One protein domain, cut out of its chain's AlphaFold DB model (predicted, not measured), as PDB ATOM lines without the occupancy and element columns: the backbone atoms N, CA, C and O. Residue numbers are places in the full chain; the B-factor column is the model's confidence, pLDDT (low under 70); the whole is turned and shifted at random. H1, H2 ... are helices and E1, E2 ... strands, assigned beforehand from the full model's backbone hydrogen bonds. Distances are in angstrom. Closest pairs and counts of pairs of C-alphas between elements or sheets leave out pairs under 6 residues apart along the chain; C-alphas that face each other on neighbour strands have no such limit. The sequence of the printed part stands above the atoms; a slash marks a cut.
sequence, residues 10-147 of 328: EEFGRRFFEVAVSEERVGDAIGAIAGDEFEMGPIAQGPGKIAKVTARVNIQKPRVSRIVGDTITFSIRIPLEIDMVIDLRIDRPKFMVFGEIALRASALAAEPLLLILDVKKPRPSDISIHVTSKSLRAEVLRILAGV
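Overview. This is residues 10 to 147 of the 328 residues of the protein "LprJ protein" of Mycolicibacterium conceptionense (UniProt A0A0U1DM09). Picture a long, narrow, twisted sheet that makes most of the length of a rod: the two longest strands, E4 and E5, run side by side through its middle, and shorter strands line both of their other sides. H2 packs over part of the sheet with its residues 23 to 34, while H1 lies at one end of the rod and H3 toward the opposite end. The printed part has 138 residues, with three named helices and seven named strands in the order H1 H2 E1 E2 E3 E4 E5 E6 E7 H3. The sheet is branched and its neighbour pairs are antiparallel; the class is mixed, helices and strands. The whole is loose, with a radius of gyration of the C-alphas of 20.2 A, and spans 67 by 24 by 22 A.

Arrangement. Start at H1, residues 10 to 20, which only grazes the sheet with its residues 13 to 20 and is near E5, residues 94 to 110, with 5 pairs of C-alphas within 10 A. Next comes H2, residues 23 to 34, which is on the sheet at a height over the sheet of 7.1 A. It lies over E4, residues 73 to 87, but only just, with 3 of its 12 C-alphas falling on that strand. On the local plane H2 and E4 stand at 33 degrees, slantwise to the strands, but only just. The closest C-alphas of H2 and E3, residues 63 to 67, are those of Glu 23 and Val 64, 5.7 A apart. Then look at E1, residues 37 to 45, and E2, residues 51 to 59, a hairpin at 163 degrees between directions, with N 40 and O 55 2.8 A apart. On the other side of E2 is E4, where N 56 and O 83 are 2.8 A apart. The pairing of E4 is staggered: E3 beside residues 73 to 77 and E2 beside residues 80 to 87 lie on one side of it, and E5 beside residues 73 to 85 on the other side. Look for N 65 and O 75 of E3 and E4 at 2.9 A, and N 80 and O 99 of E4 and E5 at 2.8 A. E4 lies on one side of E5, and on the other side of E5 lie E6, residues 114 to 119, with N 108 and O 116 2.8 A apart, and E7, residues 127 to 131, with N 100 and O 128 2.9 A apart. E3, E4, E5 and E6 form a meander, each strand the antiparallel neighbour of the one before. H3, residues 138 to 145, is not on the sheet, but only just, with 4 pairs of C-alphas within 10 A. In H1, H2 and H3 every O i to N i+4 pair is within hydrogen-bond range.

Along the chain. Find C-alpha 10 at (142.792, 7.300, -21.234), where H1 begins; it runs 15.1 A to C-alpha 20, and H2 runs 16.3 A from 23 to 34. E1 covers 22.8 A and E2 25.3 A, and E3 is 13.6 A long. From C-alpha 73 at (133.052, 13.949, -36.207), E4 runs 42.9 A to residue 87, and E5 returns over 47.7 A from 94 to 110. E6 measures 15.3 A and E7 13.0 A. H3 runs 10.0 A and ends at C-alpha 145, (109.980, 20.461, -63.447).

Size, cuts and confidence. The two C-alphas farthest apart are those of Glu 10 and Ile 90, 67.9 A. The printed part has no cut, and none of its links is long. The mean pLDDT of the printed part is 77.5; look for values under 70 at residues 34 to 51, residue 124 and residues 126 to 147.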
ATOM      1  N   GLU A  10     143.904   6.484 -20.750       88.12
ATOM      2  CA  GLU A  10     142.792   7.300 -21.234       88.12
ATOM      3  C   GLU A  10     143.296   8.430 -22.141       88.12
ATOM      4  O   GLU A  10     142.784   8.620 -23.247       88.12
ATOM      5  N   GLU A  11     144.343   9.140 -21.707       89.50
ATOM      6  CA  GLU A  11     144.973  10.214 -22.482       89.50
ATOM      7  C   GLU A  11     145.632   9.665 -23.753       89.50
ATOM      8  O   GLU A  11     145.481  10.229 -24.840       89.50
ATOM      9  N   PHE A  12     146.318   8.524 -23.645       91.12
ATOM     10  CA  PHE A  12     146.875   7.826 -24.799       91.12
ATOM     11  C   PHE A  12     145.782   7.445 -25.802       91.12
ATOM     12  O   PHE A  12     145.932   7.715 -26.990       91.12
ATOM     13  N   GLY A  13     144.672   6.863 -25.337       89.38
ATOM     14  CA  GLY A  13     143.545   6.472 -26.180       89.38
ATOM     15  C   GLY A  13     142.933   7.661 -26.917       89.38
ATOM     16  O   GLY A  13     142.727   7.596 -28.129       89.38
ATOM     17  N   ARG A  14     142.723   8.789 -26.230       87.44
ATOM     18  CA  ARG A  14     142.211  10.018 -26.855       87.44
ATOM     19  C   ARG A  14     143.156  10.539 -27.941       87.44
ATOM     20  O   ARG A  14     142.724  10.759 -29.073       87.44
ATOM     21  N   ARG A  15     144.454  10.659 -27.637       88.75
ATOM     22  CA  ARG A  15     145.470  11.096 -28.613       88.75
ATOM     23  C   ARG A  15     145.617  10.122 -29.775       88.75
ATOM     24  O   ARG A  15     145.811  10.545 -30.913       88.75
ATOM     25  N   PHE A  16     145.493   8.823 -29.510       90.12
ATOM     26  CA  PHE A  16     145.523   7.796 -30.541       90.12
ATOM     27  C   PHE A  16     144.410   8.021 -31.564       90.12
ATOM     28  O   PHE A  16     144.695   8.004 -32.755       90.12
ATOM     29  N   PHE A  17     143.178   8.310 -31.135       88.19
ATOM     30  CA  PHE A  17     142.074   8.600 -32.058       88.19
ATOM     31  C   PHE A  17     142.334   9.841 -32.921       88.19
ATOM     32  O   PHE A  17     142.011   9.841 -34.109       88.19
ATOM     33  N   GLU A  18     142.962  10.878 -32.365       86.25
ATOM     34  CA  GLU A  18     143.289  12.086 -33.124       86.25
ATOM     35  C   GLU A  18     144.323  11.849 -34.230       86.25
ATOM     36  O   GLU A  18     144.222  12.463 -35.293       86.25
ATOM     37  N   VAL A  19     145.288  10.958 -33.992       87.25
ATOM     38  CA  VAL A  19     146.350  10.613 -34.950       87.25
ATOM     39  C   VAL A  19     145.905   9.510 -35.914       87.25
ATOM     40  O   VAL A  19     146.231   9.536 -37.102       87.25
ATOM     41  N   ALA A  20     145.171   8.516 -35.415       86.56
ATOM     42  CA  ALA A  20     144.723   7.371 -36.194       86.56
ATOM     43  C   ALA A  20     143.673   7.779 -37.234       86.56
ATOM     44  O   ALA A  20     143.774   7.345 -38.386       86.56
ATOM     45  N   VAL A  21     142.719   8.641 -36.854       88.81
ATOM     46  CA  VAL A  21     141.587   9.067 -37.692       88.81
ATOM     47  C   VAL A  21     141.816  10.467 -38.265       88.81
ATOM     48  O   VAL A  21     141.150  11.441 -37.902       88.81
ATOM     49  N   SER A  22     142.788  10.569 -39.170       91.44
ATOM     50  CA  SER A  22     143.069  11.812 -39.891       91.44
ATOM     51  C   SER A  22     142.075  12.059 -41.030       91.44
ATOM     52  O   SER A  22     141.478  11.132 -41.581       91.44
ATOM     53  N   GLU A  23     141.912  13.328 -41.409       92.38
ATOM     54  CA  GLU A  23     141.061  13.739 -42.538       92.38
ATOM     55  C   GLU A  23     141.479  13.076 -43.852       92.38
ATOM     56  O   GLU A  23     140.626  12.608 -44.601       92.38
ATOM     57  N   GLU A  24     142.788  12.998 -44.099       90.00
ATOM     58  CA  GLU A  24     143.371  12.390 -45.294       90.00
ATOM     59  C   GLU A  24     143.034  10.898 -45.385       90.00
ATOM     60  O   GLU A  24     142.463  10.460 -46.381       90.00
ATOM     61  N   ARG A  25     143.260  10.132 -44.304       88.12
ATOM     62  CA  ARG A  25     142.945   8.695 -44.267       88.12
ATOM     63  C   ARG A  25     141.461   8.424 -44.476       88.12
ATOM     64  O   ARG A  25     141.107   7.483 -45.180       88.12
ATOM     65  N   VAL A  26     140.591   9.239 -43.875       89.50
ATOM     66  CA  VAL A  26     139.138   9.120 -44.059       89.50
ATOM     67  C   VAL A  26     138.744   9.474 -45.493       89.50
ATOM     68  O   VAL A  26     137.945   8.762 -46.098       89.50
ATOM     69  N   GLY A  27     139.312  10.541 -46.056       88.69
ATOM     70  CA  GLY A  27     139.059  10.960 -47.432       88.69
ATOM     71  C   GLY A  27     139.466   9.902 -48.453       88.69
ATOM     72  O   GLY A  27     138.667   9.564 -49.326       88.69
ATOM     73  N   ASP A  28     140.660   9.336 -48.308       87.50
ATOM     74  CA  ASP A  28     141.174   8.313 -49.218       87.50
ATOM     75  C   ASP A  28     140.402   6.990 -49.077       87.50
ATOM     76  O   ASP A  28     140.042   6.380 -50.085       87.50
ATOM     77  N   ALA A  29     140.050   6.582 -47.850       86.12
ATOM     78  CA  ALA A  29     139.222   5.396 -47.618       86.12
ATOM     79  C   ALA A  29     137.827   5.529 -48.251       86.12
ATOM     80  O   ALA A  29     137.346   4.600 -48.899       86.12
ATOM     81  N   ILE A  30     137.176   6.689 -48.105       82.81
ATOM     82  CA  ILE A  30     135.868   6.946 -48.725       82.81
ATOM     83  C   ILE A  30     135.994   7.013 -50.251       82.81
ATOM     84  O   ILE A  30     135.149   6.451 -50.949       82.81
ATOM     85  N   GLY A  31     137.043   7.659 -50.770       81.06
ATOM     86  CA  GLY A  31     137.318   7.737 -52.205       81.06
ATOM     87  C   GLY A  31     137.457   6.355 -52.846       81.06
ATOM     88  O   GLY A  31     136.806   6.080 -53.851       81.06
ATOM     89  N   ALA A  32     138.204   5.449 -52.207       78.06
ATOM     90  CA  ALA A  32     138.389   4.078 -52.684       78.06
ATOM     91  C   ALA A  32     137.082   3.260 -52.737       78.06
ATOM     92  O   ALA A  32     136.925   2.393 -53.594       78.06
ATOM     93  N   ILE A  33     136.127   3.530 -51.839       70.62
ATOM     94  CA  ILE A  33     134.826   2.835 -51.796       70.62
ATOM     95  C   ILE A  33     133.840   3.420 -52.816       70.62
ATOM     96  O   ILE A  33     132.985   2.705 -53.348       70.62
ATOM     97  N   ALA A  34     133.915   4.730 -53.067       67.38
ATOM     98  CA  ALA A  34     132.967   5.416 -53.930       67.38
ATOM     99  C   ALA A  34     133.058   4.930 -55.393       67.38
ATOM    100  O   ALA A  34     132.004   4.683 -55.996       67.38
ATOM    101  N   GLY A  35     134.270   4.643 -55.883       63.31
ATOM    102  CA  GLY A  35     134.556   4.217 -57.261       63.31
ATOM    103  C   GLY A  35     134.530   5.380 -58.260       63.31
ATOM    104  O   GLY A  35     133.996   6.441 -57.950       63.31
ATOM    105  N   ASP A  36     135.090   5.174 -59.456       61.91
ATOM    106  CA  ASP A  36     135.339   6.270 -60.411       61.91
ATOM    107  C   ASP A  36     134.110   6.645 -61.258       61.91
ATOM    108  O   ASP A  36     133.941   7.801 -61.644       61.91
ATOM    109  N   GLU A  37     133.210   5.695 -61.538       64.06
ATOM    110  CA  GLU A  37     132.087   5.939 -62.447       64.06
ATOM    111  C   GLU A  37     130.909   4.986 -62.187       64.06
ATOM    112  O   GLU A  37     131.090   3.779 -62.010       64.06
ATOM    113  N   PHE A  38     129.679   5.509 -62.184       68.75
ATOM    114  CA  PHE A  38     128.463   4.692 -62.184       68.75
ATOM    115  C   PHE A  38     127.521   5.119 -63.310       68.75
ATOM    116  O   PHE A  38     127.125   6.284 -63.403       68.75
ATOM    117  N   GLU A  39     127.120   4.162 -64.149       62.69
ATOM    118  CA  GLU A  39     126.159   4.390 -65.227       62.69
ATOM    119  C   GLU A  39     124.747   3.985 -64.785       62.69
ATOM    120  O   GLU A  39     124.444   2.827 -64.491       62.69
ATOM    121  N   MET A  40     123.853   4.970 -64.740       65.00
ATOM    122  CA  MET A  40     122.432   4.776 -64.500       65.00
ATOM    123  C   MET A  40     121.770   4.458 -65.843       65.00
ATOM    124  O   MET A  40     121.560   5.348 -66.672       65.00
ATOM    125  N   GLY A  41     121.484   3.169 -66.056       57.72
ATOM    126  CA  GLY A  41     120.862   2.658 -67.279       57.72
ATOM    127  C   GLY A  41     119.502   3.304 -67.592       57.72
ATOM    128  O   GLY A  41     118.885   3.902 -66.711       57.72
ATOM    129  N   PRO A  42     119.016   3.187 -68.840       55.38
ATOM    130  CA  PRO A  42     117.953   4.028 -69.379       55.38
ATOM    131  C   PRO A  42     116.634   3.874 -68.615       55.38
ATOM    132  O   PRO A  42     115.927   2.872 -68.741       55.38
ATOM    133  N   ILE A  43     116.270   4.906 -67.853       65.00
ATOM    134  CA  ILE A  43     114.992   4.969 -67.140       65.00
ATOM    135  C   ILE A  43     113.976   5.609 -68.081       65.00
ATOM    136  O   ILE A  43     114.121   6.767 -68.477       65.00
ATOM    137  N   ALA A  44     112.945   4.850 -68.450       60.66
ATOM    138  CA  ALA A  44     111.829   5.374 -69.223       60.66
ATOM    139  C   ALA A  44     110.975   6.304 -68.346       60.66
ATOM    140  O   ALA A  44     110.367   5.850 -67.376       60.66
ATOM    141  N   GLN A  45     110.923   7.590 -68.686       60.19
ATOM    142  CA  GLN A  45     110.124   8.604 -67.994       60.19
ATOM    143  C   GLN A  45     109.070   9.217 -68.937       60.19
ATOM    144  O   GLN A  45     109.293   9.350 -70.140       60.19
ATOM    145  N   GLY A  46     107.904   9.574 -68.385       50.00
ATOM    146  CA  GLY A  46     106.790  10.226 -69.094       50.00
ATOM    147  C   GLY A  46     105.662   9.288 -69.575       50.00
ATOM    148  O   GLY A  46     105.861   8.071 -69.684       50.00
ATOM    149  N   PRO A  47     104.458   9.831 -69.863       48.91
ATOM    150  CA  PRO A  47     103.339   9.057 -70.401       48.91
ATOM    151  C   PRO A  47     103.738   8.413 -71.738       48.91
ATOM    152  O   PRO A  47     104.237   9.078 -72.641       48.91
ATOM    153  N   GLY A  48     103.586   7.090 -71.843       63.16
ATOM    154  CA  GLY A  48     103.977   6.326 -73.034       63.16
ATOM    155  C   GLY A  48     105.472   5.986 -73.159       63.16
ATOM    156  O   GLY A  48     105.876   5.511 -74.218       63.16
ATOM    157  N   LYS A  49     106.295   6.188 -72.112       61.84
ATOM    158  CA  LYS A  49     107.743   5.858 -72.112       61.84
ATOM    159  C   LYS A  49     108.537   6.574 -73.222       61.84
ATOM    160  O   LYS A  49     109.492   6.024 -73.769       61.84
ATOM    161  N   ILE A  50     108.116   7.788 -73.576       62.16
ATOM    162  CA  ILE A  50     108.660   8.560 -74.703       62.16
ATOM    163  C   ILE A  50     110.038   9.181 -74.436       62.16
ATOM    164  O   ILE A  50     110.711   9.530 -75.401       62.16
ATOM    165  N   ALA A  51     110.473   9.278 -73.173       61.91
ATOM    166  CA  ALA A  51     111.800   9.768 -72.818       61.91
ATOM    167  C   ALA A  51     112.637   8.663 -72.159       61.91
ATOM    168  O   ALA A  51     112.212   8.090 -71.154       61.91
ATOM    169  N   LYS A  52     113.832   8.368 -72.687       74.69
ATOM    170  CA  LYS A  52     114.829   7.531 -71.991       74.69
ATOM    171  C   LYS A  52     115.908   8.426 -71.405       74.69
ATOM    172  O   LYS A  52     116.536   9.181 -72.138       74.69
ATOM    173  N   VAL A  53     116.126   8.331 -70.101       75.88
ATOM    174  CA  VAL A  53     117.178   9.089 -69.417       75.88
ATOM    175  C   VAL A  53     118.324   8.147 -69.088       75.88
ATOM    176  O   VAL A  53     118.126   7.201 -68.328       75.88
ATOM    177  N   THR A  54     119.498   8.426 -69.640       77.00
ATOM    178  CA  THR A  54     120.763   7.793 -69.254       77.00
ATOM    179  C   THR A  54     121.593   8.832 -68.521       77.00
ATOM    180  O   THR A  54     121.658   9.979 -68.958       77.00
ATOM    181  N   ALA A  55     122.215   8.457 -67.412       81.88
ATOM    182  CA  ALA A  55     123.104   9.356 -66.689       81.88
ATOM    183  C   ALA A  55     124.367   8.617 -66.270       81.88
ATOM    184  O   ALA A  55     124.294   7.528 -65.708       81.88
ATOM    185  N   ARG A  56     125.512   9.228 -66.529       82.56
ATOM    186  CA  ARG A  56     126.828   8.757 -66.129       82.56
ATOM    187  C   ARG A  56     127.337   9.678 -65.040       82.56
ATOM    188  O   ARG A  56     127.372  10.888 -65.227       82.56
ATOM    189  N   VAL A  57     127.627   9.108 -63.880       83.62
ATOM    190  CA  VAL A  57     128.023   9.857 -62.688       83.62
ATOM    191  C   VAL A  57     129.498   9.599 -62.435       83.62
ATOM    192  O   VAL A  57     129.874   8.459 -62.179       83.62
ATOM    193  N   ASN A  58     130.297  10.655 -62.477       83.44
ATOM    194  CA  ASN A  58     131.698  10.670 -62.094       83.44
ATOM    195  C   ASN A  58     131.819  11.249 -60.677       83.44
ATOM    196  O   ASN A  58     131.312  12.340 -60.382       83.44
ATOM    197  N   ILE A  59     132.443  10.484 -59.783       85.75
ATOM    198  CA  ILE A  59     132.595  10.849 -58.378       85.75
ATOM    199  C   ILE A  59     133.969  11.488 -58.192       85.75
ATOM    200  O   ILE A  59     135.001  10.857 -58.386       85.75
ATOM    201  N   GLN A  60     133.984  12.750 -57.775       86.06
ATOM    202  CA  GLN A  60     135.221  13.496 -57.566       86.06
ATOM    203  C   GLN A  60     135.807  13.230 -56.173       86.06
ATOM    204  O   GLN A  60     135.119  12.754 -55.263       86.06
ATOM    205  N   LYS A  61     137.083  13.598 -55.973       88.31
ATOM    206  CA  LYS A  61     137.765  13.419 -54.680       88.31
ATOM    207  C   LYS A  61     136.974  14.105 -53.547       88.31
ATOM    208  O   LYS A  61     136.702  15.309 -53.640       88.31
ATOM    209  N   PRO A  62     136.616  13.378 -52.469       91.38
ATOM    210  CA  PRO A  62     135.848  13.944 -51.373       91.38
ATOM    211  C   PRO A  62     136.672  14.969 -50.590       91.38
ATOM    212  O   PRO A  62     137.865  14.794 -50.344       91.38
ATOM    213  N   ARG A  63     136.007  16.036 -50.149       92.62
ATOM    214  CA  ARG A  63     136.555  17.024 -49.218       92.62
ATOM    215  C   ARG A  63     136.082  16.683 -47.817       92.62
ATOM    216  O   ARG A  63     134.881  16.713 -47.548       92.62
ATOM    217  N   VAL A  64     137.016  16.371 -46.931       94.50
ATOM    218  CA  VAL A  64     136.730  15.994 -45.547       94.50
ATOM    219  C   VAL A  64     137.177  17.118 -44.627       94.50
ATOM    220  O   VAL A  64     138.222  17.718 -44.839       94.50
ATOM    221  N   SER A  65     136.363  17.412 -43.620       94.12
ATOM    222  CA  SER A  65     136.729  18.295 -42.513       94.12
ATOM    223  C   SER A  65     136.386  17.602 -41.207       94.12
ATOM    224  O   SER A  65     135.320  16.987 -41.092       94.12
ATOM    225  N   ARG A  66     137.298  17.673 -40.242       93.62
ATOM    226  CA  ARG A  66     137.178  17.025 -38.941       93.62
ATOM    227  C   ARG A  66     136.886  18.055 -37.862       93.62
ATOM    228  O   ARG A  66     137.483  19.126 -37.819       93.62
ATOM    229  N   ILE A  67     135.989  17.693 -36.957       92.56
ATOM    230  CA  ILE A  67     135.644  18.479 -35.777       92.56
ATOM    231  C   ILE A  67     135.970  17.618 -34.560       92.56
ATOM    232  O   ILE A  67     135.428  16.520 -34.401       92.56
ATOM    233  N   VAL A  68     136.891  18.110 -33.733       88.56
ATOM    234  CA  VAL A  68     137.340  17.437 -32.512       88.56
ATOM    235  C   VAL A  68     136.563  18.001 -31.324       88.56
ATOM    236  O   VAL A  68     136.473  19.213 -31.155       88.56
ATOM    237  N   GLY A  69     135.996  17.108 -30.521       86.31
ATOM    238  CA  GLY A  69     135.269  17.413 -29.290       86.31
ATOM    239  C   GLY A  69     135.233  16.169 -28.406       86.31
ATOM    240  O   GLY A  69     136.193  15.395 -28.388       86.31
ATOM    241  N   ASP A  70     134.113  15.915 -27.731       84.94
ATOM    242  CA  ASP A  70     133.926  14.666 -26.974       84.94
ATOM    243  C   ASP A  70     133.949  13.427 -27.878       84.94
ATOM    244  O   ASP A  70     134.379  12.350 -27.473       84.94
ATOM    245  N   THR A  71     133.523  13.586 -29.131       86.06
ATOM    246  CA  THR A  71     133.625  12.583 -30.194       86.06
ATOM    247  C   THR A  71     134.150  13.252 -31.454       86.06
ATOM    248  O   THR A  71     133.748  14.368 -31.790       86.06
ATOM    249  N   ILE A  72     135.043  12.572 -32.172       90.75
ATOM    250  CA  ILE A  72     135.557  13.071 -33.446       90.75
ATOM    251  C   ILE A  72     134.482  12.868 -34.515       90.75
ATOM    252  O   ILE A  72     134.065  11.741 -34.790       90.75
ATOM    253  N   THR A  73     134.049  13.964 -35.130       93.25
ATOM    254  CA  THR A  73     133.052  13.949 -36.207       93.25
ATOM    255  C   THR A  73     133.637  14.489 -37.504       93.25
ATOM    256  O   THR A  73     134.563  15.300 -37.503       93.25
ATOM    257  N   PHE A  74     133.095  14.028 -38.625       93.75
ATOM    258  CA  PHE A  74     133.549  14.368 -39.964       93.75
ATOM    259  C   PHE A  74     132.390  14.913 -40.785       93.75
ATOM    260  O   PHE A  74     131.332  14.287 -40.878       93.75
ATOM    261  N   SER A  75     132.618  16.059 -41.418       93.31
ATOM    262  CA  SER A  75     131.773  16.568 -42.493       93.31
ATOM    263  C   SER A  75     132.461  16.267 -43.819       93.31
ATOM    264  O   SER A  75     133.529  16.809 -44.110       93.31
ATOM    265  N   ILE A  76     131.856  15.375 -44.597       92.00
ATOM    266  CA  ILE A  76     132.396  14.857 -45.853       92.00
ATOM    267  C   ILE A  76     131.544  15.417 -46.990       92.00
ATOM    268  O   ILE A  76     130.330  15.226 -47.011       92.00
ATOM    269  N   ARG A  77     132.168  16.106 -47.943       91.38
ATOM    270  CA  ARG A  77     131.518  16.616 -49.154       91.38
ATOM    271  C   ARG A  77     132.064  15.900 -50.374       91.38
ATOM    272  O   ARG A  77     133.261  15.969 -50.633       91.38
ATOM    273  N   ILE A  78     131.192  15.231 -51.116       91.19
ATOM    274  CA  ILE A  78     131.547  14.467 -52.312       91.19
ATOM    275  C   ILE A  78     131.004  15.219 -53.532       91.19
ATOM    276  O   ILE A  78     129.782  15.248 -53.711       91.19
ATOM    277  N   PRO A  79     131.863  15.855 -54.348       89.69
ATOM    278  CA  PRO A  79     131.429  16.489 -55.583       89.69
ATOM    279  C   PRO A  79     131.102  15.417 -56.627       89.69
ATOM    280  O   PRO A  79     131.806  14.416 -56.754       89.69
ATOM    281  N   LEU A  80     130.034  15.640 -57.381       87.50
ATOM    282  CA  LEU A  80     129.579  14.770 -58.456       87.50
ATOM    283  C   LEU A  80     129.535  15.546 -59.765       87.50
ATOM    284  O   LEU A  80     129.010  16.661 -59.817       87.50
ATOM    285  N   GLU A  81     129.995  14.911 -60.830       86.56
ATOM    286  CA  GLU A  81     129.808  15.369 -62.201       86.56
ATOM    287  C   GLU A  81     128.922  14.358 -62.929       86.56
ATOM    288  O   GLU A  81     129.195  13.161 -62.921       86.56
ATOM    289  N   ILE A  82     127.796  14.814 -63.473       86.50
ATOM    290  CA  ILE A  82     126.765  13.942 -64.036       86.50
ATOM    291  C   ILE A  82     126.538  14.311 -65.499       86.50
ATOM    292  O   ILE A  82     125.925  15.336 -65.805       86.50
ATOM    293  N   ASP A  83     126.959  13.419 -66.387       84.62
ATOM    294  CA  ASP A  83     126.670  13.462 -67.814       84.62
ATOM    295  C   ASP A  83     125.328  12.786 -68.082       84.62
ATOM    296  O   ASP A  83     125.195  11.562 -68.047       84.62
ATOM    297  N   MET A  84     124.300  13.580 -68.354       81.56
ATOM    298  CA  MET A  84     122.948  13.097 -68.607       81.56
ATOM    299  C   MET A  84     122.583  13.225 -70.086       81.56
ATOM    300  O   MET A  84     122.722  14.282 -70.694       81.56
ATOM    301  N   VAL A  85     122.041  12.156 -70.660       82.88
ATOM    302  CA  VAL A  85     121.498  12.103 -72.020       82.88
ATOM    303  C   VAL A  85     120.007  11.807 -71.914       82.88
ATOM    304  O   VAL A  85     119.611  10.816 -71.299       82.88
ATOM    305  N   ILE A  86     119.173  12.647 -72.524       81.50
ATOM    306  CA  ILE A  86     117.727  12.416 -72.599       81.50
ATOM    307  C   ILE A  86     117.379  12.093 -74.050       81.50
ATOM    308  O   ILE A  86     117.533  12.939 -74.917       81.50
ATOM    309  N   ASP A  87     116.920  10.878 -74.326       79.00
ATOM    310  CA  ASP A  87     116.447  10.454 -75.645       79.00
ATOM    311  C   ASP A  87     114.937  10.679 -75.749       79.00
ATOM    312  O   ASP A  87     114.162   9.977 -75.096       79.00
ATOM    313  N   LEU A  88     114.530  11.664 -76.554       77.94
ATOM    314  CA  LEU A  88     113.138  12.070 -76.776       77.94
ATOM    315  C   LEU A  88     112.575  11.546 -78.108       77.94
ATOM    316  O   LEU A  88     111.647  12.140 -78.657       77.94
ATOM    317  N   ARG A  89     113.143  10.465 -78.666       74.00
ATOM    318  CA  ARG A  89     112.860   9.901 -80.007       74.00
ATOM    319  C   ARG A  89     113.294  10.775 -81.188       74.00
ATOM    320  O   ARG A  89     113.798  10.223 -82.159       74.00
ATOM    321  N   ILE A  90     113.085  12.089 -81.120       79.31
ATOM    322  CA  ILE A  90     113.438  13.052 -82.178       79.31
ATOM    323  C   ILE A  90     114.827  13.643 -81.921       79.31
ATOM    324  O   ILE A  90     115.681  13.626 -82.800       79.31
ATOM    325  N   ASP A  91     115.065  14.096 -80.689       75.12
ATOM    326  CA  ASP A  91     116.311  14.732 -80.264       75.12
ATOM    327  C   ASP A  91     116.948  13.946 -79.103       75.12
ATOM    328  O   ASP A  91     116.250  13.352 -78.275       75.12
ATOM    329  N   ARG A  92     118.288  13.978 -79.013       81.56
ATOM    330  CA  ARG A  92     119.071  13.396 -77.904       81.56
ATOM    331  C   ARG A  92     119.948  14.435 -77.198       81.56
ATOM    332  O   ARG A  92     121.177  14.374 -77.309       81.56
ATOM    333  N   PRO A  93     119.358  15.431 -76.518       78.50
ATOM    334  CA  PRO A  93     120.132  16.437 -75.810       78.50
ATOM    335  C   PRO A  93     121.009  15.826 -74.705       78.50
ATOM    336  O   PRO A  93     120.588  14.935 -73.962       78.50
ATOM    337  N   LYS A  94     122.236  16.346 -74.612       82.12
ATOM    338  CA  LYS A  94     123.218  16.040 -73.568       82.12
ATOM    339  C   LYS A  94     123.292  17.195 -72.577       82.12
ATOM    340  O   LYS A  94     123.250  18.358 -72.979       82.12
ATOM    341  N   PHE A  95     123.439  16.869 -71.304       79.12
ATOM    342  CA  PHE A  95     123.477  17.810 -70.197       79.12
ATOM    343  C   PHE A  95     124.620  17.443 -69.258       79.12
ATOM    344  O   PHE A  95     124.795  16.269 -68.952       79.12
ATOM    345  N   MET A  96     125.336  18.450 -68.766       79.81
ATOM    346  CA  MET A  96     126.266  18.297 -67.649       79.81
ATOM    347  C   MET A  96     125.623  18.907 -66.407       79.81
ATOM    348  O   MET A  96     125.116  20.035 -66.445       79.81
ATOM    349  N   VAL A  97     125.592  18.139 -65.325       83.50
ATOM    350  CA  VAL A  97     124.982  18.526 -64.054       83.50
ATOM    351  C   VAL A  97     126.005  18.335 -62.948       83.50
ATOM    352  O   VAL A  97     126.605  17.271 -62.833       83.50
ATOM    353  N   PHE A  98     126.169  19.351 -62.108       82.81
ATOM    354  CA  PHE A  98     127.044  19.270 -60.946       82.81
ATOM    355  C   PHE A  98     126.205  18.990 -59.706       82.81
ATOM    356  O   PHE A  98     125.186  19.643 -59.461       82.81
ATOM    357  N   GLY A  99     126.613  17.996 -58.931       84.94
ATOM    358  CA  GLY A  99     125.992  17.652 -57.662       84.94
ATOM    359  C   GLY A  99     126.993  17.729 -56.521       84.94
ATOM    360  O   GLY A  99     128.197  17.620 -56.727       84.94
ATOM    361  N   GLU A 100     126.491  17.870 -55.304       85.25
ATOM    362  CA  GLU A 100     127.273  17.645 -54.092       85.25
ATOM    363  C   GLU A 100     126.478  16.745 -53.143       85.25
ATOM    364  O   GLU A 100     125.275  16.940 -52.949       85.25
ATOM    365  N   ILE A 101     127.153  15.756 -52.553       86.75
ATOM    366  CA  ILE A 101     126.622  14.945 -51.453       86.75
ATOM    367  C   ILE A 101     127.303  15.393 -50.163       86.75
ATOM    368  O   ILE A 101     128.531  15.353 -50.067       86.75
ATOM    369  N   ALA A 102     126.515  15.756 -49.154       88.19
ATOM    370  CA  ALA A 102     127.002  16.017 -47.808       88.19
ATOM    371  C   ALA A 102     126.741  14.805 -46.901       88.19
ATOM    372  O   ALA A 102     125.597  14.436 -46.646       88.19
ATOM    373  N   LEU A 103     127.805  14.186 -46.390       88.69
ATOM    374  CA  LEU A 103     127.737  13.097 -45.419       88.69
ATOM    375  C   LEU A 103     128.289  13.549 -44.071       88.69
ATOM    376  O   LEU A 103     129.184  14.394 -43.984       88.69
ATOM    377  N   ARG A 104     127.765  12.934 -43.011       90.00
ATOM    378  CA  ARG A 104     128.304  13.054 -41.658       90.00
ATOM    379  C   ARG A 104     128.733  11.684 -41.167       90.00
ATOM    380  O   ARG A 104     127.975  10.720 -41.302       90.00
ATOM    381  N   ALA A 105     129.921  11.627 -40.585       92.06
ATOM    382  CA  ALA A 105     130.439  10.421 -39.965       92.06
ATOM    383  C   ALA A 105     130.984  10.707 -38.566       92.06
ATOM    384  O   ALA A 105     131.449  11.815 -38.296       92.06
ATOM    385  N   SER A 106     130.949   9.703 -37.699       93.19
ATOM    386  CA  SER A 106     131.510   9.768 -36.349       93.19
ATOM    387  C   SER A 106     132.518   8.645 -36.164       93.19
ATOM    388  O   SER A 106     132.238   7.504 -36.527       93.19
ATOM    389  N   ALA A 107     133.683   8.952 -35.595       92.69
ATOM    390  CA  ALA A 107     134.619   7.919 -35.169       92.69
ATOM    391  C   ALA A 107     134.210   7.406 -33.789       92.69
ATOM    392  O   ALA A 107     134.153   8.170 -32.827       92.69
ATOM    393  N   LEU A 108     133.926   6.112 -33.711       91.12
ATOM    394  CA  LEU A 108     133.483   5.422 -32.511       91.12
ATOM    395  C   LEU A 108     134.528   4.382 -32.106       91.12
ATOM    396  O   LEU A 108     135.050   3.648 -32.949       91.12
ATOM    397  N   ALA A 109     134.811   4.317 -30.809       90.00
ATOM    398  CA  ALA A 109     135.508   3.190 -30.207       90.00
ATOM    399  C   ALA A 109     134.482   2.093 -29.900       90.00
ATOM    400  O   ALA A 109     133.440   2.377 -29.310       90.00
ATOM    401  N   ALA A 110     134.767   0.859 -30.298       90.19
ATOM    402  CA  ALA A 110     133.914  -0.295 -30.043       90.19
ATOM    403  C   ALA A 110     134.723  -1.461 -29.464       90.19
ATOM    404  O   ALA A 110     135.935  -1.557 -29.669       90.19
ATOM    405  N   GLU A 111     134.056  -2.363 -28.751       89.94
ATOM    406  CA  GLU A 111     134.689  -3.577 -28.236       89.94
ATOM    407  C   GLU A 111     135.111  -4.527 -29.381       89.94
ATOM    408  O   GLU A 111     134.438  -4.582 -30.415       89.94
ATOM    409  N   PRO A 112     136.211  -5.295 -29.228       86.75
ATOM    410  CA  PRO A 112     137.132  -5.281 -28.088       86.75
ATOM    411  C   PRO A 112     138.105  -4.093 -28.094       86.75
ATOM    412  O   PRO A 112     138.447  -3.628 -27.020       86.75
ATOM    413  N   LEU A 113     138.527  -3.595 -29.261       87.88
ATOM    414  CA  LEU A 113     139.349  -2.385 -29.468       87.88
ATOM    415  C   LEU A 113     139.258  -1.967 -30.951       87.88
ATOM    416  O   LEU A 113     140.260  -1.835 -31.655       87.88
ATOM    417  N   LEU A 114     138.037  -1.853 -31.469       87.94
ATOM    418  CA  LEU A 114     137.769  -1.511 -32.861       87.94
ATOM    419  C   LEU A 114     137.549  -0.011 -33.027       87.94
ATOM    420  O   LEU A 114     136.891   0.639 -32.215       87.94
ATOM    421  N   LEU A 115     138.066   0.515 -34.133       88.56
ATOM    422  CA  LEU A 115     137.779   1.862 -34.595       88.56
ATOM    423  C   LEU A 115     136.747   1.777 -35.710       88.56
ATOM    424  O   LEU A 115     137.034   1.268 -36.793       88.56
ATOM    425  N   ILE A 116     135.546   2.277 -35.440       88.94
ATOM    426  CA  ILE A 116     134.434   2.252 -36.385       88.94
ATOM    427  C   ILE A 116     134.155   3.675 -36.847       88.94
ATOM    428  O   ILE A 116     133.896   4.562 -36.039       88.94
ATOM    429  N   LEU A 117     134.173   3.891 -38.161       89.62
ATOM    430  CA  LEU A 117     133.659   5.116 -38.755       89.62
ATOM    431  C   LEU A 117     132.175   4.914 -39.081       89.62
ATOM    432  O   LEU A 117     131.830   4.330 -40.106       89.62
ATOM    433  N   ASP A 118     131.297   5.376 -38.195       90.00
ATOM    434  CA  ASP A 118     129.851   5.301 -38.401       90.00
ATOM    435  C   ASP A 118     129.406   6.416 -39.352       90.00
ATOM    436  O   ASP A 118     129.346   7.588 -38.973       90.00
ATOM    437  N   VAL A 119     129.114   6.057 -40.603       88.44
ATOM    438  CA  VAL A 119     128.623   6.983 -41.628       88.44
ATOM    439  C   VAL A 119     127.100   6.960 -41.629       88.44
ATOM    440  O   VAL A 119     126.472   5.957 -41.977       88.44
ATOM    441  N   LYS A 120     126.470   8.089 -41.294       81.31
ATOM    442  CA  LYS A 120     125.010   8.180 -41.351       81.31
ATOM    443  C   LYS A 120     124.540   8.185 -42.802       81.31
ATOM    444  O   LYS A 120     125.040   8.933 -43.640       81.31
ATOM    445  N   LYS A 121     123.518   7.376 -43.080       76.06
ATOM    446  CA  LYS A 121     122.854   7.327 -44.382       76.06
ATOM    447  C   LYS A 121     122.319   8.719 -44.770       76.06
ATOM    448  O   LYS A 121     121.551   9.288 -43.986       76.06
ATOM    449  N   PRO A 122     122.659   9.249 -45.959       72.50
ATOM    450  CA  PRO A 122     122.207  10.568 -46.382       72.50
ATOM    451  C   PRO A 122     120.701  10.592 -46.620       72.50
ATOM    452  O   PRO A 122     120.116   9.665 -47.195       72.50
ATOM    453  N   ARG A 123     120.065  11.686 -46.208       71.31
ATOM    454  CA  ARG A 123     118.684  12.000 -46.567       71.31
ATOM    455  C   ARG A 123     118.671  12.668 -47.947       71.31
ATOM    456  O   ARG A 123     119.667  13.261 -48.352       71.31
ATOM    457  N   PRO A 124     117.539  12.659 -48.672       67.56
ATOM    458  CA  PRO A 124     117.429  13.374 -49.947       67.56
ATOM    459  C   PRO A 124     117.722  14.881 -49.854       67.56
ATOM    460  O   PRO A 124     118.073  15.484 -50.858       67.56
ATOM    461  N   SER A 125     117.571  15.483 -48.669       70.31
ATOM    462  CA  SER A 125     117.929  16.881 -48.393       70.31
ATOM    463  C   SER A 125     119.433  17.146 -48.405       70.31
ATOM    464  O   SER A 125     119.836  18.292 -48.565       70.31
ATOM    465  N   ASP A 126     120.251  16.108 -48.231       58.62
ATOM    466  CA  ASP A 126     121.708  16.218 -48.105       58.62
ATOM    467  C   ASP A 126     122.410  16.139 -49.477       58.62
ATOM    468  O   ASP A 126     123.636  16.064 -49.557       58.62
ATOM    469  N   ILE A 127     121.625  16.126 -50.562       64.94
ATOM    470  CA  ILE A 127     122.087  16.026 -51.946       64.94
ATOM    471  C   ILE A 127     121.579  17.252 -52.706       64.94
ATOM    472  O   ILE A 127     120.395  17.349 -53.037       64.94
ATOM    473  N   SER A 128     122.477  18.190 -52.994       62.50
ATOM    474  CA  SER A 128     122.183  19.373 -53.804       62.50
ATOM    475  C   SER A 128     122.613  19.138 -55.244       62.50
ATOM    476  O   SER A 128     123.727  18.686 -55.497       62.50
ATOM    477  N   ILE A 129     121.733  19.440 -56.198       66.56
ATOM    478  CA  ILE A 129     121.971  19.205 -57.624       66.56
ATOM    479  C   ILE A 129     121.722  20.509 -58.366       66.56
ATOM    480  O   ILE A 129     120.608  21.033 -58.370       66.56
ATOM    481  N   HIS A 130     122.772  21.027 -58.992       52.72
ATOM    482  CA  HIS A 130     122.758  22.264 -59.752       52.72
ATOM    483  C   HIS A 130     122.903  21.946 -61.242       52.72
ATOM    484  O   HIS A 130     123.924  21.441 -61.707       52.72
ATOM    485  N   VAL A 131     121.860  22.252 -62.011       58.41
ATOM    486  CA  VAL A 131     121.855  22.085 -63.469       58.41
ATOM    487  C   VAL A 131     122.284  23.402 -64.109       58.41
ATOM    488  O   VAL A 131     121.605  24.416 -63.941       58.41
ATOM    489  N   THR A 132     123.376  23.411 -64.876       51.50
ATOM    490  CA  THR A 132     123.749  24.587 -65.674       51.50
ATOM    491  C   THR A 132     122.900  24.636 -66.949       51.50
ATOM    492  O   THR A 132     123.025  23.800 -67.840       51.50
ATOM    493  N   SER A 133     121.996  25.608 -67.031       44.75
ATOM    494  CA  SER A 133     120.868  25.680 -67.969       44.75
ATOM    495  C   SER A 133     121.174  26.360 -69.312       44.75
ATOM    496  O   SER A 133     120.378  27.167 -69.787       44.75
ATOM    497  N   LYS A 134     122.292  26.048 -69.984       55.75
ATOM    498  CA  LYS A 134     122.589  26.698 -71.281       55.75
ATOM    499  C   LYS A 134     121.664  26.280 -72.444       55.75
ATOM    500  O   LYS A 134     121.670  26.959 -73.463       55.75
ATOM    501  N   SER A 135     120.855  25.220 -72.326       51.56
ATOM    502  CA  SER A 135     120.041  24.705 -73.451       51.56
ATOM    503  C   SER A 135     118.657  24.157 -73.074       51.56
ATOM    504  O   SER A 135     118.078  23.351 -73.806       51.56
ATOM    505  N   LEU A 136     118.088  24.576 -71.941       59.41
ATOM    506  CA  LEU A 136     116.754  24.122 -71.542       59.41
ATOM    507  C   LEU A 136     115.675  24.707 -72.472       59.41
ATOM    508  O   LEU A 136     115.181  25.810 -72.250       59.41
ATOM    509  N   ARG A 137     115.261  23.953 -73.501       55.31
ATOM    510  CA  ARG A 137     113.988  24.211 -74.195       55.31
ATOM    511  C   ARG A 137     112.852  24.087 -73.170       55.31
ATOM    512  O   ARG A 137     112.870  23.181 -72.336       55.31
ATOM    513  N   ALA A 138     111.856  24.973 -73.243       53.88
ATOM    514  CA  ALA A 138     110.738  25.033 -72.293       53.88
ATOM    515  C   ALA A 138     110.016  23.678 -72.101       53.88
ATOM    516  O   ALA A 138     109.525  23.373 -71.018       53.88
ATOM    517  N   GLU A 139     110.017  22.829 -73.128       51.75
ATOM    518  CA  GLU A 139     109.438  21.484 -73.102       51.75
ATOM    519  C   GLU A 139     110.241  20.479 -72.252       51.75
ATOM    520  O   GLU A 139     109.661  19.682 -71.518       51.75
ATOM    521  N   VAL A 140     111.574  20.585 -72.236       55.44
ATOM    522  CA  VAL A 140     112.451  19.778 -71.362       55.44
ATOM    523  C   VAL A 140     112.353  20.247 -69.909       55.44
ATOM    524  O   VAL A 140     112.349  19.426 -68.991       55.44
ATOM    525  N   LEU A 141     112.184  21.557 -69.687       54.91
ATOM    526  CA  LEU A 141     111.848  22.104 -68.370       54.91
ATOM    527  C   LEU A 141     110.528  21.539 -67.839       54.91
ATOM    528  O   LEU A 141     110.460  21.259 -66.654       54.91
ATOM    529  N   ARG A 142     109.508  21.296 -68.672       55.50
ATOM    530  CA  ARG A 142     108.268  20.636 -68.215       55.50
ATOM    531  C   ARG A 142     108.510  19.189 -67.781       55.50
ATOM    532  O   ARG A 142     107.987  18.779 -66.754       55.50
ATOM    533  N   ILE A 143     109.346  18.430 -68.487       55.44
ATOM    534  CA  ILE A 143     109.663  17.041 -68.108       55.44
ATOM    535  C   ILE A 143     110.479  16.989 -66.802       55.44
ATOM    536  O   ILE A 143     110.206  16.155 -65.943       55.44
ATOM    537  N   LEU A 144     111.436  17.908 -66.613       51.94
ATOM    538  CA  LEU A 144     112.262  17.990 -65.398       51.94
ATOM    539  C   LEU A 144     111.569  18.705 -64.216       51.94
ATOM    540  O   LEU A 144     111.896  18.423 -63.065       51.94
ATOM    541  N   ALA A 145     110.627  19.625 -64.468       50.09
ATOM    542  CA  ALA A 145     109.980  20.461 -63.447       50.09
ATOM    543  C   ALA A 145     108.512  20.103 -63.146       50.09
ATOM    544  O   ALA A 145     108.024  20.496 -62.087       50.09
ATOM    545  N   GLY A 146     107.806  19.360 -64.004       46.22
ATOM    546  CA  GLY A 146     106.399  19.017 -63.779       46.22
ATOM    547  C   GLY A 146     105.659  18.498 -65.014       46.22
ATOM    548  O   GLY A 146     105.156  19.280 -65.820       46.22
ATOM    549  N   VAL A 147     105.498  17.176 -65.090       38.12
ATOM    550  CA  VAL A 147     104.266  16.569 -65.609       38.12
ATOM    551  C   VAL A 147     103.518  16.017 -64.401       38.12
ATOM    552  O   VAL A 147     104.102  15.349 -63.549       38.12
TER     553      VAL A 147